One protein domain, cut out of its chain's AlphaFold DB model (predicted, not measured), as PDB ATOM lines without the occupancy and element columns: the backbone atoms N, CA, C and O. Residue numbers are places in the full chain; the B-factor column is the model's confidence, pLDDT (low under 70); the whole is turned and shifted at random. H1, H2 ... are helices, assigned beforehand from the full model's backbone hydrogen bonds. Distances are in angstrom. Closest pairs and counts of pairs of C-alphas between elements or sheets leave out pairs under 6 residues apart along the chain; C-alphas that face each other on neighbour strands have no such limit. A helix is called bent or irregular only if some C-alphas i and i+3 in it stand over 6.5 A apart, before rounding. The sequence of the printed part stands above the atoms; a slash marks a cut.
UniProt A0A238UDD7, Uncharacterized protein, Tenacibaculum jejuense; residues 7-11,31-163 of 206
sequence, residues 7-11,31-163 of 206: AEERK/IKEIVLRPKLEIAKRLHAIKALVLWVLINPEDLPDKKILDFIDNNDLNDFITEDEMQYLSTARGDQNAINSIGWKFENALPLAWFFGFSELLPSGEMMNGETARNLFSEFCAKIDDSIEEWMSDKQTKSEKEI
ATOM      1  N   ALA A   7     156.705 140.313  77.271       77.44
ATOM      2  CA  ALA A   7     156.941 139.120  76.446       77.44
ATOM      3  C   ALA A   7     157.827 139.348  75.224       77.44
ATOM      4  O   ALA A   7     158.505 138.415  74.790       77.44
ATOM      5  N   GLU A   8     157.831 140.555  74.671       82.06
ATOM      6  CA  GLU A   8     158.749 140.910  73.589       82.06
ATOM      7  C   GLU A   8     160.167 141.130  74.128       82.06
ATOM      8  O   GLU A   8     161.112 140.583  73.564       82.06
ATOM      9  N   GLU A   9     160.305 141.794  75.279       83.56
ATOM     10  CA  GLU A   9     161.592 142.003  75.961       83.56
ATOM     11  C   GLU A   9     162.291 140.677  76.273       83.56
ATOM     12  O   GLU A   9     163.477 140.509  76.008       83.56
ATOM     13  N   ARG A  10     161.548 139.672  76.748       86.62
ATOM     14  CA  ARG A  10     162.121 138.356  77.061       86.62
ATOM     15  C   ARG A  10     162.625 137.600  75.842       86.62
ATOM     16  O   ARG A  10     163.587 136.846  75.961       86.62
ATOM     17  N   LYS A  11     161.990 137.777  74.681       88.56
ATOM     18  CA  LYS A  11     162.494 137.206  73.423       88.56
ATOM     19  C   LYS A  11     163.796 137.881  73.008       88.56
ATOM     20  O   LYS A  11     164.699 137.192  72.546       88.56
ATOM     21  N   ILE A  31     160.360 138.742  85.804       71.81
ATOM     22  CA  ILE A  31     159.635 139.791  86.505       71.81
ATOM     23  C   ILE A  31     158.499 140.254  85.598       71.81
ATOM     24  O   ILE A  31     158.732 140.622  84.454       71.81
ATOM     25  N   LYS A  32     157.260 140.194  86.098       67.38
ATOM     26  CA  LYS A  32     156.071 140.623  85.341       67.38
ATOM     27  C   LYS A  32     155.684 142.066  85.628       67.38
ATOM     28  O   LYS A  32     155.087 142.711  84.781       67.38
ATOM     29  N   GLU A  33     156.000 142.540  86.826       67.94
ATOM     30  CA  GLU A  33     155.721 143.891  87.293       67.94
ATOM     31  C   GLU A  33     156.777 144.241  88.344       67.94
ATOM     32  O   GLU A  33     157.113 143.406  89.191       67.94
ATOM     33  N   ILE A  34     157.296 145.464  88.286       70.62
ATOM     34  CA  ILE A  34     158.004 146.093  89.401       70.62
ATOM     35  C   ILE A  34     157.434 147.484  89.602       70.62
ATOM     36  O   ILE A  34     156.982 148.124  88.657       70.62
ATOM     37  N   VAL A  35     157.469 147.922  90.852       78.62
ATOM     38  CA  VAL A  35     157.200 149.300  91.236       78.62
ATOM     39  C   VAL A  35     158.537 149.866  91.669       78.62
ATOM     40  O   VAL A  35     159.129 149.356  92.619       78.62
ATOM     41  N   LEU A  36     159.036 150.877  90.959       84.69
ATOM     42  CA  LEU A  36     160.269 151.526  91.385       84.69
ATOM     43  C   LEU A  36     160.043 152.273  92.695       84.69
ATOM     44  O   LEU A  36     159.062 153.004  92.867       84.69
ATOM     45  N   ARG A  37     161.003 152.116  93.602       89.94
ATOM     46  CA  ARG A  37     161.073 152.924  94.813       89.94
ATOM     47  C   ARG A  37     161.341 154.398  94.460       89.94
ATOM     48  O   ARG A  37     161.874 154.687  93.383       89.94
ATOM     49  N   PRO A  38     160.983 155.359  95.330       92.81
ATOM     50  CA  PRO A  38     161.281 156.770  95.110       92.81
ATOM     51  C   PRO A  38     162.762 157.016  94.795       92.81
ATOM     52  O   PRO A  38     163.647 156.419  95.406       92.81
ATOM     53  N   LYS A  39     163.039 157.963  93.886       93.44
ATOM     54  CA  LYS A  39     164.398 158.311  93.423       93.44
ATOM     55  C   LYS A  39     165.389 158.515  94.577       93.44
ATOM     56  O   LYS A  39     166.503 158.001  94.528       93.44
ATOM     57  N   LEU A  40     164.964 159.244  95.610       95.25
ATOM     58  CA  LEU A  40     165.782 159.527  96.790       95.25
ATOM     59  C   LEU A  40     166.076 158.267  97.607       95.25
ATOM     60  O   LEU A  40     167.181 158.114  98.109       95.25
ATOM     61  N   GLU A  41     165.115 157.351  97.702       95.69
ATOM     62  CA  GLU A  41     165.275 156.088  98.421       95.69
ATOM     63  C   GLU A  41     166.355 155.218  97.760       95.69
ATOM     64  O   GLU A  41     167.279 154.748  98.423       95.69
ATOM     65  N   ILE A  42     166.294 155.095  96.429       94.81
ATOM     66  CA  ILE A  42     167.295 154.380  95.624       94.81
ATOM     67  C   ILE A  42     168.671 155.045  95.771       94.81
ATOM     68  O   ILE A  42     169.675 154.355  95.961       94.81
ATOM     69  N   ALA A  43     168.726 156.383  95.732       95.94
ATOM     70  CA  ALA A  43     169.964 157.133  95.928       95.94
ATOM     71  C   ALA A  43     170.569 156.867  97.312       95.94
ATOM     72  O   ALA A  43     171.739 156.497  97.399       95.94
ATOM     73  N   LYS A  44     169.798 157.013  98.393       97.00
ATOM     74  CA  LYS A  44     170.299 156.804  99.757       97.00
ATOM     75  C   LYS A  44     170.765 155.366  99.970       97.00
ATOM     76  O   LYS A  44     171.851 155.167 100.505       97.00
ATOM     77  N   ARG A  45     170.044 154.367  99.448       96.38
ATOM     78  CA  ARG A  45     170.489 152.965  99.508       96.38
ATOM     79  C   ARG A  45     171.819 152.735  98.780       96.38
ATOM     80  O   ARG A  45     172.705 152.081  99.328       96.38
ATOM     81  N   LEU A  46     171.995 153.304  97.586       94.94
ATOM     82  CA  LEU A  46     173.255 153.214  96.838       94.94
ATOM     83  C   LEU A  46     174.431 153.808  97.633       94.94
ATOM     84  O   LEU A  46     175.506 153.212  97.714       94.94
ATOM     85  N   HIS A  47     174.220 154.964  98.262       96.62
ATOM     86  CA  HIS A  47     175.259 155.642  99.038       96.62
ATOM     87  C   HIS A  47     175.524 154.991 100.397       96.62
ATOM     88  O   HIS A  47     176.661 155.027 100.865       96.62
ATOM     89  N   ALA A  48     174.525 154.344 100.999       96.56
ATOM     90  CA  ALA A  48     174.712 153.500 102.173       96.56
ATOM     91  C   ALA A  48     175.687 152.356 101.854       96.56
ATOM     92  O   ALA A  48     176.693 152.195 102.541       96.56
ATOM     93  N   ILE A  49     175.474 151.639 100.741       93.50
ATOM     94  CA  ILE A  49     176.402 150.592 100.286       93.50
ATOM     95  C   ILE A  49     177.795 151.176 100.022       93.50
ATOM     96  O   ILE A  49     178.787 150.620 100.493       93.50
ATOM     97  N   LYS A  50     177.888 152.325  99.336       93.88
ATOM     98  CA  LYS A  50     179.164 153.030  99.122       93.88
ATOM     99  C   LYS A  50     179.903 153.291 100.436       93.88
ATOM    100  O   LYS A  50     181.100 153.023 100.508       93.88
ATOM    101  N   ALA A  51     179.222 153.804 101.460       95.19
ATOM    102  CA  ALA A  51     179.838 154.109 102.748       95.19
ATOM    103  C   ALA A  51     180.421 152.851 103.413       95.19
ATOM    104  O   ALA A  51     181.567 152.874 103.862       95.19
ATOM    105  N   LEU A  52     179.684 151.734 103.388       93.94
ATOM    106  CA  LEU A  52     180.152 150.443 103.907       93.94
ATOM    107  C   LEU A  52     181.365 149.920 103.127       93.94
ATOM    108  O   LEU A  52     182.338 149.461 103.722       93.94
ATOM    109  N   VAL A  53     181.344 150.025 101.794       90.19
ATOM    110  CA  VAL A  53     182.472 149.593 100.959       90.19
ATOM    111  C   VAL A  53     183.717 150.431 101.239       90.19
ATOM    112  O   VAL A  53     184.804 149.877 101.409       90.19
ATOM    113  N   LEU A  54     183.575 151.755 101.337       91.56
ATOM    114  CA  LEU A  54     184.686 152.648 101.665       91.56
ATOM    115  C   LEU A  54     185.246 152.378 103.066       91.56
ATOM    116  O   LEU A  54     186.465 152.394 103.239       91.56
ATOM    117  N   TRP A  55     184.377 152.096 104.041       94.12
ATOM    118  CA  TRP A  55     184.784 151.737 105.398       94.12
ATOM    119  C   TRP A  55     185.692 150.507 105.398       94.12
ATOM    120  O   TRP A  55     186.781 150.536 105.972       94.12
ATOM    121  N   VAL A  56     185.268 149.442 104.716       90.81
ATOM    122  CA  VAL A  56     185.976 148.158 104.727       90.81
ATOM    123  C   VAL A  56     187.248 148.182 103.876       90.81
ATOM    124  O   VAL A  56     188.255 147.612 104.289       90.81
ATOM    125  N   LEU A  57     187.213 148.808 102.693       87.25
ATOM    126  CA  LEU A  57     188.276 148.660 101.690       87.25
ATOM    127  C   LEU A  57     189.347 149.755 101.711       87.25
ATOM    128  O   LEU A  57     190.442 149.525 101.201       87.25
ATOM    129  N   ILE A  58     189.050 150.944 102.235       88.25
ATOM    130  CA  ILE A  58     190.010 152.054 102.248       88.25
ATOM    131  C   ILE A  58     190.712 152.094 103.601       88.25
ATOM    132  O   ILE A  58     190.075 151.879 104.632       88.25
ATOM    133  N   ASN A  59     192.009 152.398 103.623       88.31
ATOM    134  CA  ASN A  59     192.735 152.540 104.880       88.31
ATOM    135  C   ASN A  59     192.326 153.832 105.613       88.31
ATOM    136  O   ASN A  59     192.047 154.847 104.964       88.31
ATOM    137  N   PRO A  60     192.344 153.847 106.958       90.56
ATOM    138  CA  PRO A  60     192.067 155.056 107.738       90.56
ATOM    139  C   PRO A  60     193.002 156.235 107.440       90.56
ATOM    140  O   PRO A  60     192.594 157.385 107.595       90.56
ATOM    141  N   GLU A  61     194.235 155.962 107.001       91.19
ATOM    142  CA  GLU A  61     195.213 156.990 106.611       91.19
ATOM    143  C   GLU A  61     194.798 157.740 105.335       91.19
ATOM    144  O   GLU A  61     195.009 158.949 105.240       91.19
ATOM    145  N   ASP A  62     194.160 157.043 104.389       92.19
ATOM    146  CA  ASP A  62     193.729 157.607 103.104       92.19
ATOM    147  C   ASP A  62     192.338 158.257 103.194       92.19
ATOM    148  O   ASP A  62     192.047 159.244 102.516       92.19
ATOM    149  N   LEU A  63     191.463 157.707 104.040       93.75
ATOM    150  CA  LEU A  63     190.117 158.219 104.279       93.75
ATOM    151  C   LEU A  63     189.767 158.063 105.763       93.75
ATOM    152  O   LEU A  63     189.438 156.950 106.170       93.75
ATOM    153  N   PRO A  64     189.798 159.140 106.569       95.44
ATOM    154  CA  PRO A  64     189.524 159.057 108.002       95.44
ATOM    155  C   PRO A  64     188.098 158.596 108.319       95.44
ATOM    156  O   PRO A  64     187.153 159.026 107.659       95.44
ATOM    157  N   ASP A  65     187.933 157.816 109.390       95.25
ATOM    158  CA  ASP A  65     186.636 157.289 109.853       95.25
ATOM    159  C   ASP A  65     185.573 158.385 109.957       95.25
ATOM    160  O   ASP A  65     184.461 158.240 109.455       95.25
ATOM    161  N   LYS A  66     185.958 159.529 110.539       95.62
ATOM    162  CA  LYS A  66     185.077 160.684 110.719       95.62
ATOM    163  C   LYS A  66     184.440 161.137 109.404       95.62
ATOM    164  O   LYS A  66     183.272 161.485 109.418       95.62
ATOM    165  N   LYS A  67     185.156 161.103 108.274       97.12
ATOM    166  CA  LYS A  67     184.578 161.506 106.982       97.12
ATOM    167  C   LYS A  67     183.450 160.580 106.538       97.12
ATOM    168  O   LYS A  67     182.460 161.046 105.995       97.12
ATOM    169  N   ILE A  68     183.607 159.276 106.753       96.56
ATOM    170  CA  ILE A  68     182.597 158.286 106.365       96.56
ATOM    171  C   ILE A  68     181.380 158.395 107.286       96.56
ATOM    172  O   ILE A  68     180.253 158.402 106.804       96.56
ATOM    173  N   LEU A  69     181.609 158.528 108.594       96.62
ATOM    174  CA  LEU A  69     180.536 158.679 109.579       96.62
ATOM    175  C   LEU A  69     179.780 160.002 109.398       96.62
ATOM    176  O   LEU A  69     178.557 159.989 109.331       96.62
ATOM    177  N   ASP A  70     180.490 161.119 109.201       97.75
ATOM    178  CA  ASP A  70     179.868 162.408 108.877       97.75
ATOM    179  C   ASP A  70     179.040 162.303 107.582       97.75
ATOM    180  O   ASP A  70     177.957 162.869 107.502       97.75
ATOM    181  N   PHE A  71     179.518 161.581 106.559       98.00
ATOM    182  CA  PHE A  71     178.766 161.379 105.315       98.00
ATOM    183  C   PHE A  71     177.465 160.596 105.535       98.00
ATOM    184  O   PHE A  71     176.438 160.960 104.960       98.00
ATOM    185  N   ILE A  72     177.509 159.547 106.366       97.81
ATOM    186  CA  ILE A  72     176.332 158.763 106.767       97.81
ATOM    187  C   ILE A  72     175.329 159.651 107.501       97.81
ATOM    188  O   ILE A  72     174.154 159.663 107.137       97.81
ATOM    189  N   ASP A  73     175.792 160.411 108.489       97.31
ATOM    190  CA  ASP A  73     174.929 161.226 109.339       97.31
ATOM    191  C   ASP A  73     174.340 162.419 108.575       97.31
ATOM    192  O   ASP A  73     173.134 162.639 108.617       97.31
ATOM    193  N   ASN A  74     175.152 163.151 107.806       97.31
ATOM    194  CA  ASN A  74     174.708 164.339 107.065       97.31
ATOM    195  C   ASN A  74     173.693 164.030 105.954       97.31
ATOM    196  O   ASN A  74     172.999 164.935 105.501       97.31
ATOM    197  N   ASN A  75     173.637 162.779 105.489       97.81
ATOM    198  CA  ASN A  75     172.716 162.338 104.442       97.81
ATOM    199  C   ASN A  75     171.614 161.392 104.965       97.81
ATOM    200  O   ASN A  75     170.868 160.816 104.167       97.81
ATOM    201  N   ASP A  76     171.494 161.224 106.287       97.19
ATOM    202  CA  ASP A  76     170.542 160.325 106.954       97.19
ATOM    203  C   ASP A  76     170.579 158.880 106.415       97.19
ATOM    204  O   ASP A  76     169.550 158.281 106.096       97.19
ATOM    205  N   LEU A  77     171.777 158.309 106.252       97.38
ATOM    206  CA  LEU A  77     171.940 156.977 105.657       97.38
ATOM    207  C   LEU A  77     171.694 155.825 106.634       97.38
ATOM    208  O   LEU A  77     171.555 154.691 106.185       97.38
ATOM    209  N   ASN A  78     171.607 156.090 107.940       95.50
ATOM    210  CA  ASN A  78     171.395 155.054 108.958       95.50
ATOM    211  C   ASN A  78     170.123 154.224 108.696       95.50
ATOM    212  O   ASN A  78     170.166 153.004 108.805       95.50
ATOM    213  N   ASP A  79     169.032 154.851 108.242       94.69
ATOM    214  CA  ASP A  79     167.770 154.159 107.916       94.69
ATOM    215  C   ASP A  79     167.860 153.283 106.648       94.69
ATOM    216  O   ASP A  79     166.956 152.504 106.343       94.69
ATOM    217  N   PHE A  80     168.955 153.408 105.896       95.50
ATOM    218  CA  PHE A  80     169.222 152.699 104.644       95.50
ATOM    219  C   PHE A  80     170.313 151.633 104.784       95.50
ATOM    220  O   PHE A  80     170.674 150.987 103.791       95.50
ATOM    221  N   ILE A  81     170.829 151.445 106.000       93.75
ATOM    222  CA  ILE A  81     171.781 150.401 106.365       93.75
ATOM    223  C   ILE A  81     171.031 149.385 107.228       93.75
ATOM    224  O   ILE A  81     170.439 149.722 108.249       93.75
ATOM    225  N   THR A  82     171.029 148.121 106.811       90.88
ATOM    226  CA  THR A  82     170.381 147.053 107.587       90.88
ATOM    227  C   THR A  82     171.149 146.752 108.878       90.88
ATOM    228  O   THR A  82     172.345 147.022 108.974       90.88
ATOM    229  N   GLU A  83     170.495 146.133 109.866       88.56
ATOM    230  CA  GLU A  83     171.148 145.741 111.130       88.56
ATOM    231  C   GLU A  83     172.391 144.862 110.903       88.56
ATOM    232  O   GLU A  83     173.424 145.066 111.541       88.56
ATOM    233  N   ASP A  84     172.324 143.932 109.946       87.88
ATOM    234  CA  ASP A  84     173.459 143.086 109.566       87.88
ATOM    235  C   ASP A  84     174.593 143.899 108.928       87.88
ATOM    236  O   ASP A  84     175.770 143.628 109.151       87.88
ATOM    237  N   GLU A  85     174.264 144.927 108.149       91.62
ATOM    238  CA  GLU A  85     175.257 145.787 107.508       91.62
ATOM    239  C   GLU A  85     175.923 146.760 108.481       91.62
ATOM    240  O   GLU A  85     177.106 147.063 108.324       91.62
ATOM    241  N   MET A  86     175.217 147.195 109.526       91.25
ATOM    242  CA  MET A  86     175.799 148.018 110.592       91.25
ATOM    243  C   MET A  86     176.975 147.318 111.292       91.25
ATOM    244  O   MET A  86     177.863 147.983 111.835       91.25
ATOM    245  N   GLN A  87     177.042 145.982 111.238       90.69
ATOM    246  CA  GLN A  87     178.169 145.217 111.776       90.69
ATOM    247  C   GLN A  87     179.494 145.562 111.077       90.69
ATOM    248  O   GLN A  87     180.540 145.549 111.729       90.69
ATOM    249  N   TYR A  88     179.473 145.953 109.795       90.81
ATOM    250  CA  TYR A  88     180.686 146.392 109.095       90.81
ATOM    251  C   TYR A  88     181.293 147.635 109.747       90.81
ATOM    252  O   TYR A  88     182.498 147.662 109.988       90.81
ATOM    253  N   LEU A  89     180.461 148.618 110.106       91.38
ATOM    254  CA  LEU A  89     180.899 149.853 110.769       91.38
ATOM    255  C   LEU A  89     181.408 149.608 112.198       91.38
ATOM    256  O   LEU A  89     182.155 150.415 112.740       91.38
ATOM    257  N   SER A  90     181.030 148.481 112.803       88.88
ATOM    258  CA  SER A  90     181.523 148.051 114.118       88.88
ATOM    259  C   SER A  90     182.801 147.207 114.039       88.88
ATOM    260  O   SER A  90     183.410 146.907 115.066       88.88
ATOM    261  N   THR A  91     183.212 146.805 112.835       89.06
ATOM    262  CA  THR A  91     184.408 145.990 112.608       89.06
ATOM    263  C   THR A  91     185.625 146.885 112.387       89.06
ATOM    264  O   THR A  91     185.527 147.955 111.780       89.06
ATOM    265  N   ALA A  92     186.794 146.446 112.863       88.19
ATOM    266  CA  ALA A  92     188.046 147.141 112.595       88.19
ATOM    267  C   ALA A  92     188.302 147.230 111.082       88.19
ATOM    268  O   ALA A  92     188.185 146.242 110.352       88.19
ATOM    269  N   ARG A  93     188.674 148.420 110.606       89.38
ATOM    270  CA  ARG A  93     189.023 148.626 109.196       89.38
ATOM    271  C   ARG A  93     190.262 147.806 108.845       89.38
ATOM    272  O   ARG A  93     191.209 147.744 109.626       89.38
ATOM    273  N   GLY A  94     190.231 147.160 107.681       82.06
ATOM    274  CA  GLY A  94     191.249 146.187 107.280       82.06
ATOM    275  C   GLY A  94     191.006 144.755 107.777       82.06
ATOM    276  O   GLY A  94     191.851 143.892 107.541       82.06
ATOM    277  N   ASP A  95     189.883 144.466 108.447       89.19
ATOM    278  CA  ASP A  95     189.524 143.091 108.802       89.19
ATOM    279  C   ASP A  95     189.344 142.216 107.550       89.19
ATOM    280  O   ASP A  95     188.564 142.521 106.644       89.19
ATOM    281  N   GLN A  96     190.062 141.092 107.505       84.94
ATOM    282  CA  GLN A  96     190.103 140.243 106.318       84.94
ATOM    283  C   GLN A  96     188.761 139.552 106.041       84.94
ATOM    284  O   GLN A  96     188.430 139.314 104.880       84.94
ATOM    285  N   ASN A  97     187.966 139.237 107.069       85.94
ATOM    286  CA  ASN A  97     186.652 138.620 106.871       85.94
ATOM    287  C   ASN A  97     185.650 139.640 106.318       85.94
ATOM    288  O   ASN A  97     184.868 139.317 105.419       85.94
ATOM    289  N   ALA A  98     185.709 140.883 106.799       86.31
ATOM    290  CA  ALA A  98     184.943 141.990 106.248       86.31
ATOM    291  C   ALA A  98     185.318 142.236 104.779       86.31
ATOM    292  O   ALA A  98     184.435 142.270 103.926       86.31
ATOM    293  N   ILE A  99     186.615 142.299 104.453       84.00
ATOM    294  CA  ILE A  99     187.100 142.454 103.069       84.00
ATOM    295  C   ILE A  99     186.608 141.310 102.172       84.00
ATOM    296  O   ILE A  99     186.130 141.550 101.065       84.00
ATOM    297  N   ASN A 100     186.673 140.067 102.650       78.62
ATOM    298  CA  ASN A 100     186.244 138.899 101.876       78.62
ATOM    299  C   ASN A 100     184.722 138.848 101.649       78.62
ATOM    300  O   ASN A 100     184.267 138.153 100.741       78.62
ATOM    301  N   SER A 101     183.927 139.545 102.467       80.38
ATOM    302  CA  SER A 101     182.460 139.527 102.384       80.38
ATOM    303  C   SER A 101     181.860 140.778 101.737       80.38
ATOM    304  O   SER A 101     180.797 140.687 101.126       80.38
ATOM    305  N   ILE A 102     182.529 141.934 101.807       82.00
ATOM    306  CA  ILE A 102     181.982 143.205 101.306       82.00
ATOM    307  C   ILE A 102     181.820 143.229  99.780       82.00
ATOM    308  O   ILE A 102     180.955 143.937  99.267       82.00
ATOM    309  N   GLY A 103     182.598 142.418  99.051       72.25
ATOM    310  CA  GLY A 103     182.476 142.278  97.596       72.25
ATOM    311  C   GLY A 103     181.059 141.899  97.151       72.25
ATOM    312  O   GLY A 103     180.564 142.433  96.166       72.25
ATOM    313  N   TRP A 104     180.357 141.077  97.935       70.06
ATOM    314  CA  TRP A 104     178.966 140.703  97.657       70.06
ATOM    315  C   TRP A 104     177.995 141.868  97.853       70.06
ATOM    316  O   TRP A 104     177.049 142.033  97.093       70.06
ATOM    317  N   LYS A 105     178.232 142.722  98.854       75.38
ATOM    318  CA  LYS A 105     177.406 143.919  99.073       75.38
ATOM    319  C   LYS A 105     177.586 144.938  97.961       75.38
ATOM    320  O   LYS A 105     176.634 145.619  97.595       75.38
ATOM    321  N   PHE A 106     178.785 145.013  97.398       76.69
ATOM    322  CA  PHE A 106     179.044 145.848  96.240       76.69
ATOM    323  C   PHE A 106     178.217 145.423  95.010       76.69
ATOM    324  O   PHE A 106     177.724 146.290  94.292       76.69
ATOM    325  N   GLU A 107     177.955 144.129  94.807       75.69
ATOM    326  CA  GLU A 107     177.072 143.670  93.722       75.69
ATOM    327  C   GLU A 107     175.640 144.228  93.847       75.69
ATOM    328  O   GLU A 107     175.007 144.528  92.835       75.69
ATOM    329  N   ASN A 108     175.152 144.488  95.067       80.88
ATOM    330  CA  ASN A 108     173.844 145.119  95.285       80.88
ATOM    331  C   ASN A 108     173.817 146.608  94.889       80.88
ATOM    332  O   ASN A 108     172.740 147.158  94.659       80.88
ATOM    333  N   ALA A 109     174.975 147.272  94.774       86.00
ATOM    334  CA  ALA A 109     175.053 148.654  94.296       86.00
ATOM    335  C   ALA A 109     174.761 148.763  92.794       86.00
ATOM    336  O   ALA A 109     174.312 149.808  92.325       86.00
ATOM    337  N   LEU A 110     175.001 147.693  92.033       82.25
ATOM    338  CA  LEU A 110     174.917 147.719  90.578       82.25
ATOM    339  C   LEU A 110     173.548 148.083  90.041       82.25
ATOM    340  O   LEU A 110     173.451 149.044  89.274       82.25
ATOM    341  N   PRO A 111     172.482 147.369  90.426       82.44
ATOM    342  CA  PRO A 111     171.208 147.649  89.812       82.44
ATOM    343  C   PRO A 111     170.637 148.994  90.319       82.44
ATOM    344  O   PRO A 111     169.878 149.652  89.608       82.44
ATOM    345  N   LEU A 112     171.088 149.488  91.483       90.25
ATOM    346  CA  LEU A 112     170.802 150.851  91.953       90.25
ATOM    347  C   LEU A 112     171.536 151.903  91.106       90.25
ATOM    348  O   LEU A 112     170.969 152.937  90.765       90.25
ATOM    349  N   ALA A 113     172.786 151.641  90.725       89.50
ATOM    350  CA  ALA A 113     173.548 152.512  89.837       89.50
ATOM    351  C   ALA A 113     172.989 152.500  88.404       89.50
ATOM    352  O   ALA A 113     172.993 153.541  87.739       89.50
ATOM    353  N   TRP A 114     172.448 151.369  87.925       87.81
ATOM    354  CA  TRP A 114     171.770 151.293  86.625       87.81
ATOM    355  C   TRP A 114     170.621 152.287  86.526       87.81
ATOM    356  O   TRP A 114     170.468 152.935  85.490       87.81
ATOM    357  N   PHE A 115     169.869 152.469  87.613       90.81
ATOM    358  CA  PHE A 115     168.810 153.469  87.685       90.81
ATOM    359  C   PHE A 115     169.317 154.889  87.405       90.81
ATOM    360  O   PHE A 115     168.625 155.642  86.726       90.81
ATOM    361  N   PHE A 116     170.542 155.228  87.816       91.75
ATOM    362  CA  PHE A 116     171.186 156.522  87.551       91.75
ATOM    363  C   PHE A 116     172.023 156.562  86.265       91.75
ATOM    364  O   PHE A 116     172.795 157.499  86.060       91.75
ATOM    365  N   GLY A 117     171.874 155.571  85.383       88.12
ATOM    366  CA  GLY A 117     172.518 155.577  84.072       88.12
ATOM    367  C   GLY A 117     173.787 154.737  83.971       88.12
ATOM    368  O   GLY A 117     174.354 154.682  82.883       88.12
ATOM    369  N   PHE A 118     174.215 154.044  85.034       85.88
ATOM    370  CA  PHE A 118     175.338 153.113  84.920       85.88
ATOM    371  C   PHE A 118     174.988 152.041  83.880       85.88
ATOM    372  O   PHE A 118     173.881 151.485  83.869       85.88
ATOM    373  N   SER A 119     175.886 151.802  82.933       71.19
ATOM    374  CA  SER A 119     175.640 150.877  81.820       71.19
ATOM    375  C   SER A 119     176.780 149.900  81.592       71.19
ATOM    376  O   SER A 119     176.708 149.125  80.639       71.19
ATOM    377  N   GLU A 120     177.823 149.922  82.427       62.28
ATOM    378  CA  GLU A 120     178.862 148.909  82.317       62.28
ATOM    379  C   GLU A 120     178.332 147.569  82.839       62.28
ATOM    380  O   GLU A 120     177.849 147.454  83.966       62.28
ATOM    381  N   LEU A 121     178.467 146.583  81.949       58.94
ATOM    382  CA  LEU A 121     178.229 145.144  82.077       58.94
ATOM    383  C   LEU A 121     176.791 144.669  81.851       58.94
ATOM    384  O   LEU A 121     175.960 144.614  82.754       58.94
ATOM    385  N   LEU A 122     176.542 144.202  80.620       55.75
ATOM    386  CA  LEU A 122     176.649 142.783  80.225       55.75
ATOM    387  C   LEU A 122     176.430 142.628  78.695       55.75
ATOM    388  O   LEU A 122     175.870 143.550  78.098       55.75
ATOM    389  N   PRO A 123     176.888 141.527  78.042       52.06
ATOM    390  CA  PRO A 123     176.961 140.173  78.594       52.06
ATOM    391  C   PRO A 123     178.346 139.506  78.540       52.06
ATOM    392  O   PRO A 123     178.575 138.608  77.739       52.06
ATOM    393  N   SER A 124     179.269 139.887  79.429       59.88
ATOM    394  CA  SER A 124     180.486 139.088  79.659       59.88
ATOM    395  C   SER A 124     180.252 137.888  80.587       59.88
ATOM    396  O   SER A 124     180.951 136.894  80.466       59.88
ATOM    397  N   GLY A 125     179.273 137.951  81.501       54.69
ATOM    398  CA  GLY A 125     179.056 136.952  82.559       54.69
ATOM    399  C   GLY A 125     180.107 136.984  83.677       54.69
ATOM    400  O   GLY A 125     180.026 136.178  84.601       54.69
ATOM    401  N   GLU A 126     181.080 137.894  83.589       62.22
ATOM    402  CA  GLU A 126     182.240 137.966  84.477       62.22
ATOM    403  C   GLU A 126     181.931 138.654  85.815       62.22
ATOM    404  O   GLU A 126     181.069 139.534  85.899       62.22
ATOM    405  N   MET A 127     182.682 138.283  86.857       61.78
ATOM    406  CA  MET A 127     182.732 139.010  88.125       61.78
ATOM    407  C   MET A 127     183.137 140.461  87.902       61.78
ATOM    408  O   MET A 127     184.071 140.762  87.156       61.78
ATOM    409  N   MET A 128     182.484 141.359  88.632       65.69
ATOM    410  CA  MET A 128     182.907 142.744  88.652       65.69
ATOM    411  C   MET A 128     184.265 142.871  89.344       65.69
ATOM    412  O   MET A 128     184.452 142.406  90.469       65.69
ATOM    413  N   ASN A 129     185.218 143.515  88.675       65.12
ATOM    414  CA  ASN A 129     186.537 143.760  89.240       65.12
ATOM    415  C   ASN A 129     186.571 145.097  90.010       65.12
ATOM    416  O   ASN A 129     185.661 145.927  89.937       65.12
ATOM    417  N   GLY A 130     187.656 145.331  90.753       66.06
ATOM    418  CA  GLY A 130     187.812 146.550  91.550       66.06
ATOM    419  C   GLY A 130     187.908 147.850  90.736       66.06
ATOM    420  O   GLY A 130     187.766 148.924  91.310       66.06
ATOM    421  N   GLU A 131     188.159 147.791  89.426       72.50
ATOM    422  CA  GLU A 131     188.153 148.970  88.550       72.50
ATOM    423  C   GLU A 131     186.733 149.443  88.275       72.50
ATOM    424  O   GLU A 131     186.426 150.610  88.510       72.50
ATOM    425  N   THR A 132     185.840 148.527  87.911       73.50
ATOM    426  CA  THR A 132     184.424 148.848  87.731       73.50
ATOM    427  C   THR A 132     183.798 149.375  89.024       73.50
ATOM    428  O   THR A 132     183.012 150.320  88.990       73.50
ATOM    429  N   ALA A 133     184.200 148.839  90.182       70.50
ATOM    430  CA  ALA A 133     183.764 149.355  91.480       70.50
ATOM    431  C   ALA A 133     184.183 150.802  91.735       70.50
ATOM    432  O   ALA A 133     183.387 151.609  92.224       70.50
ATOM    433  N   ARG A 134     185.418 151.152  91.366       76.06
ATOM    434  CA  ARG A 134     185.882 152.539  91.440       76.06
ATOM    435  C   ARG A 134     185.077 153.431  90.502       76.06
ATOM    436  O   ARG A 134     184.579 154.449  90.973       76.06
ATOM    437  N   ASN A 135     184.899 153.022  89.245       80.88
ATOM    438  CA  ASN A 135     184.162 153.791  88.239       80.88
ATOM    439  C   ASN A 135     182.712 154.049  88.675       80.88
ATOM    440  O   ASN A 135     182.239 155.185  88.618       80.88
ATOM    441  N   LEU A 136     182.031 153.025  89.204       85.56
ATOM    442  CA  LEU A 136     180.671 153.146  89.726       85.56
ATOM    443  C   LEU A 136     180.590 154.228  90.811       85.56
ATOM    444  O   LEU A 136     179.772 155.141  90.714       85.56
ATOM    445  N   PHE A 137     181.455 154.182  91.828       86.38
ATOM    446  CA  PHE A 137     181.381 155.141  92.934       86.38
ATOM    447  C   PHE A 137     181.951 156.528  92.625       86.38
ATOM    448  O   PHE A 137     181.602 157.476  93.341       86.38
ATOM    449  N   SER A 138     182.823 156.663  91.622       83.88
ATOM    450  CA  SER A 138     183.357 157.961  91.198       83.88
ATOM    451  C   SER A 138     182.412 158.709  90.265       83.88
ATOM    452  O   SER A 138     182.331 159.932  90.354       83.88
ATOM    453  N   GLU A 139     181.695 158.003  89.389       84.31
ATOM    454  CA  GLU A 139     180.846 158.627  88.364       84.31
ATOM    455  C   GLU A 139     179.355 158.639  88.736       84.31
ATOM    456  O   GLU A 139     178.635 159.592  88.418       84.31
ATOM    457  N   PHE A 140     178.892 157.615  89.463       89.94
ATOM    458  CA  PHE A 140     177.471 157.379  89.750       89.94
ATOM    459  C   PHE A 140     177.119 157.500  91.237       89.94
ATOM    460  O   PHE A 140     176.069 157.024  91.660       89.94
ATOM    461  N   CYS A 141     177.951 158.180  92.030       93.12
ATOM    462  CA  CYS A 141     177.646 158.557  93.413       93.12
ATOM    463  C   CYS A 141     178.170 159.965  93.742       93.12
ATOM    464  O   CYS A 141     179.160 160.419  93.168       93.12
ATOM    465  N   ALA A 142     177.537 160.629  94.707       94.25
ATOM    466  CA  ALA A 142     177.990 161.864  95.339       94.25
ATOM    467  C   ALA A 142     179.371 161.679  95.977       94.25
ATOM    468  O   ALA A 142     179.717 160.574  96.414       94.25
ATOM    469  N   LYS A 143     180.178 162.741  96.058       94.25
ATOM    470  CA  LYS A 143     181.447 162.681  96.799       94.25
ATOM    471  C   LYS A 143     181.171 162.581  98.299       94.25
ATOM    472  O   LYS A 143     180.084 162.896  98.761       94.25
ATOM    473  N   ILE A 144     182.183 162.156  99.058       94.25
ATOM    474  CA  ILE A 144     182.055 161.922 100.507       94.25
ATOM    475  C   ILE A 144     181.733 163.196 101.309       94.25
ATOM    476  O   ILE A 144     181.274 163.101 102.436       94.25
ATOM    477  N   ASP A 145     181.977 164.377 100.741       94.19
ATOM    478  CA  ASP A 145     181.707 165.664 101.388       94.19
ATOM    479  C   ASP A 145     180.459 166.371 100.796       94.19
ATOM    480  O   ASP A 145     180.148 167.488 101.204       94.19
ATOM    481  N   ASP A 146     179.748 165.740  99.847       95.00
ATOM    482  CA  ASP A 146     178.614 166.335  99.120       95.00
ATOM    483  C   ASP A 146     177.253 165.817  99.645       95.00
ATOM    484  O   ASP A 146     177.164 164.741 100.244       95.00
ATOM    485  N   SER A 147     176.169 166.557  99.365       95.81
ATOM    486  CA  SER A 147     174.786 166.106  99.594       95.81
ATOM    487  C   SER A 147     174.305 165.177  98.473       95.81
ATOM    488  O   SER A 147     174.486 165.454  97.283       95.81
ATOM    489  N   ILE A 148     173.629 164.089  98.848       96.69
ATOM    490  CA  ILE A 148     173.000 163.157  97.904       96.69
ATOM    491  C   ILE A 148     171.837 163.823  97.169       96.69
ATOM    492  O   ILE A 148     171.670 163.610  95.971       96.69
ATOM    493  N   GLU A 149     171.028 164.626  97.856       95.00
ATOM    494  CA  GLU A 149     169.904 165.348  97.267       95.00
ATOM    495  C   GLU A 149     170.381 166.332  96.192       95.00
ATOM    496  O   GLU A 149     169.801 166.386  95.103       95.00
ATOM    497  N   GLU A 150     171.466 167.064  96.466       93.31
ATOM    498  CA  GLU A 150     172.098 167.956  95.492       93.31
ATOM    499  C   GLU A 150     172.667 167.171  94.308       93.31
ATOM    500  O   GLU A 150     172.340 167.482  93.160       93.31
ATOM    501  N   TRP A 151     173.433 166.106  94.574       93.81
ATOM    502  CA  TRP A 151     173.959 165.209  93.540       93.81
ATOM    503  C   TRP A 151     172.854 164.606  92.672       93.81
ATOM    504  O   TRP A 151     173.048 164.410  91.480       93.81
ATOM    505  N   MET A 152     171.692 164.305  93.244       93.81
ATOM    506  CA  MET A 152     170.568 163.685  92.544       93.81
ATOM    507  C   MET A 152     169.802 164.683  91.660       93.81
ATOM    508  O   MET A 152     169.085 164.261  90.742       93.81
ATOM    509  N   SER A 153     169.900 165.984  91.941       90.50
ATOM    510  CA  SER A 153     169.062 167.019  91.322       90.50
ATOM    511  C   SER A 153     169.224 167.117  89.798       90.50
ATOM    512  O   SER A 153     168.241 167.368  89.100       90.50
ATOM    513  N   ASP A 154     170.416 166.828  89.272       85.56
ATOM    514  CA  ASP A 154     170.746 166.891  87.843       85.56
ATOM    515  C   ASP A 154     170.798 165.515  87.151       85.56
ATOM    516  O   ASP A 154     170.952 165.428  85.928       85.56
ATOM    517  N   LYS A 155     170.622 164.422  87.907       88.88
ATOM    518  CA  LYS A 155     170.736 163.059  87.372       88.88
ATOM    519  C   LYS A 155     169.496 162.644  86.608       88.88
ATOM    520  O   LYS A 155     168.386 162.611  87.156       88.88
ATOM    521  N   GLN A 156     169.714 162.237  85.363       87.25
ATOM    522  CA  GLN A 156     168.732 161.486  84.594       87.25
ATOM    523  C   GLN A 156     168.610 160.069  85.154       87.25
ATOM    524  O   GLN A 156     169.578 159.501  85.657       87.25
ATOM    525  N   THR A 157     167.402 159.515  85.077       91.25
ATOM    526  CA  THR A 157     167.107 158.161  85.543       91.25
ATOM    527  C   THR A 157     166.579 157.316  84.406       91.25
ATOM    528  O   THR A 157     165.845 157.821  83.552       91.25
ATOM    529  N   LYS A 158     166.904 156.026  84.419       89.50
ATOM    530  CA  LYS A 158     166.327 155.069  83.475       89.50
ATOM    531  C   LYS A 158     164.855 154.812  83.779       89.50
ATOM    532  O   LYS A 158     164.394 154.952  84.914       89.50
ATOM    533  N   SER A 159     164.114 154.438  82.745       87.38
ATOM    534  CA  SER A 159     162.720 154.024  82.871       87.38
ATOM    535  C   SER A 159     162.591 152.655  83.545       87.38
ATOM    536  O   SER A 159     163.502 151.829  83.493       87.38
ATOM    537  N   GLU A 160     161.415 152.372  84.116       84.62
ATOM    538  CA  GLU A 160     161.072 151.049  84.669       84.62
ATOM    539  C   GLU A 160     161.353 149.928  83.670       84.62
ATOM    540  O   GLU A 160     161.920 148.899  84.018       84.62
ATOM    541  N   LYS A 161     160.998 150.159  82.403       84.19
ATOM    542  CA  LYS A 161     161.197 149.206  81.318       84.19
ATOM    543  C   LYS A 161     162.673 148.849  81.132       84.19
ATOM    544  O   LYS A 161     162.998 147.672  81.009       84.19
ATOM    545  N   GLU A 162     163.549 149.849  81.108       86.31
ATOM    546  CA  GLU A 162     164.991 149.635  80.960       86.31
ATOM    547  C   GLU A 162     165.568 148.881  82.159       86.31
ATOM    548  O   GLU A 162     166.380 147.978  81.974       86.31
ATOM    549  N   ILE A 163     165.110 149.196  83.374       85.38
ATOM    550  CA  ILE A 163     165.556 148.509  84.591       85.38
ATOM    551  C   ILE A 163     165.099 147.050  84.605       85.38
ATOM    552  O   ILE A 163     165.924 146.171  84.836       85.38
TER     553      ILE A 163
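What this domain is: This is residues 7 to 11 and 31 to 163 of the 206 residues of an uncharacterized protein of Tenacibaculum jejuense (UniProt A0A238UDD7). Two long helices, H5 and H2, run side by side in opposite ways as the core, and three shorter helices pack round H2: H3 folds back along its last part, H4 crosses that same part, and H7 packs on its first part. The short H1 lies away from the other helices at one end of the long axis, beyond a cut, and a long loop, residues 116 to 129, joins H5 to H6. The printed part has 138 residues with eight named helices, H1 to H8 in chain order, and no named strand; the class is all helix, with 82 residues in helices. It is compact, with a radius of gyration of the C-alphas of 15.6 A, yet elongated in outline, spanning 51 by 33 by 26 A.

Where its parts are: H5, the longest helix, holds residues 96 to 115 and measures 31.2 A, from C-alpha 96 at (190.103, 140.243, 106.318) to C-alpha 115 at (168.810, 153.469, 87.685). It has a kink of 33 degrees near residue 105 and is only just irregular: C-alphas 100 and 103 are 6.6 A apart. H2, residues 39 to 57, measures 27.0 A. H3 holds residues 65 to 74, 14.1 A, and H4 residues 83 to 90, 11.0 A. H6 holds residues 130 to 139, 14.3 A, and H7 residues 148 to 153. H1, residues 7 to 11, begins at C-alpha 7, (156.941, 139.120, 76.446). H8 holds residues 160 to 163.

How they stand to each other: H2 is the hub, touching four helices. It touches H5 at a shallow tilt of 24 degrees, opposite ways; their closest C-alphas, Leu 46 and Ala 109, are 5.5 A apart. H2 and H3 form a helical hairpin at a shallow tilt of 11 degrees, closest at C-alphas Ala 51 and Ile 68, 6.2 A. Residues 52 to 56 of H2 touch H4 at a steep tilt of 41 degrees, closest at C-alphas Leu 52 and Tyr 88, 6.6 A. Residues 40 to 47 touch H7, closest at C-alphas Ala 43 and Ile 148, 7.0 A. H5 only just touches H6 and H8, with 3 pairs of C-alphas within 8 A each; the closest are Ala 113 and Leu 136, 7.2 A, and Phe 115 and Ile 163, 6.7 A. H1 touches no helix. Each O i to N i+4 pair is within hydrogen-bond range in H2, H3, H6 and H7, against 8 of 16 in H5, 1 of 4 in H4 and 0 of 1 in H1, where O i to N i+3 gives 5 of 5 in H4 and 1 of 2 in H1; H8 is too short for an i+4 pair.

The domain as a whole: The two farthest C-alphas, Ala 7 and Glu 61, are 51.9 A apart. Residues 12 to 30 are not printed, and C-alphas 11 and 31 are 13.6 A apart across this cut. The link H5 to H6 is long. The mean pLDDT of the printed part is 86.2; residues 32 to 33 and 120 to 130 are under 70.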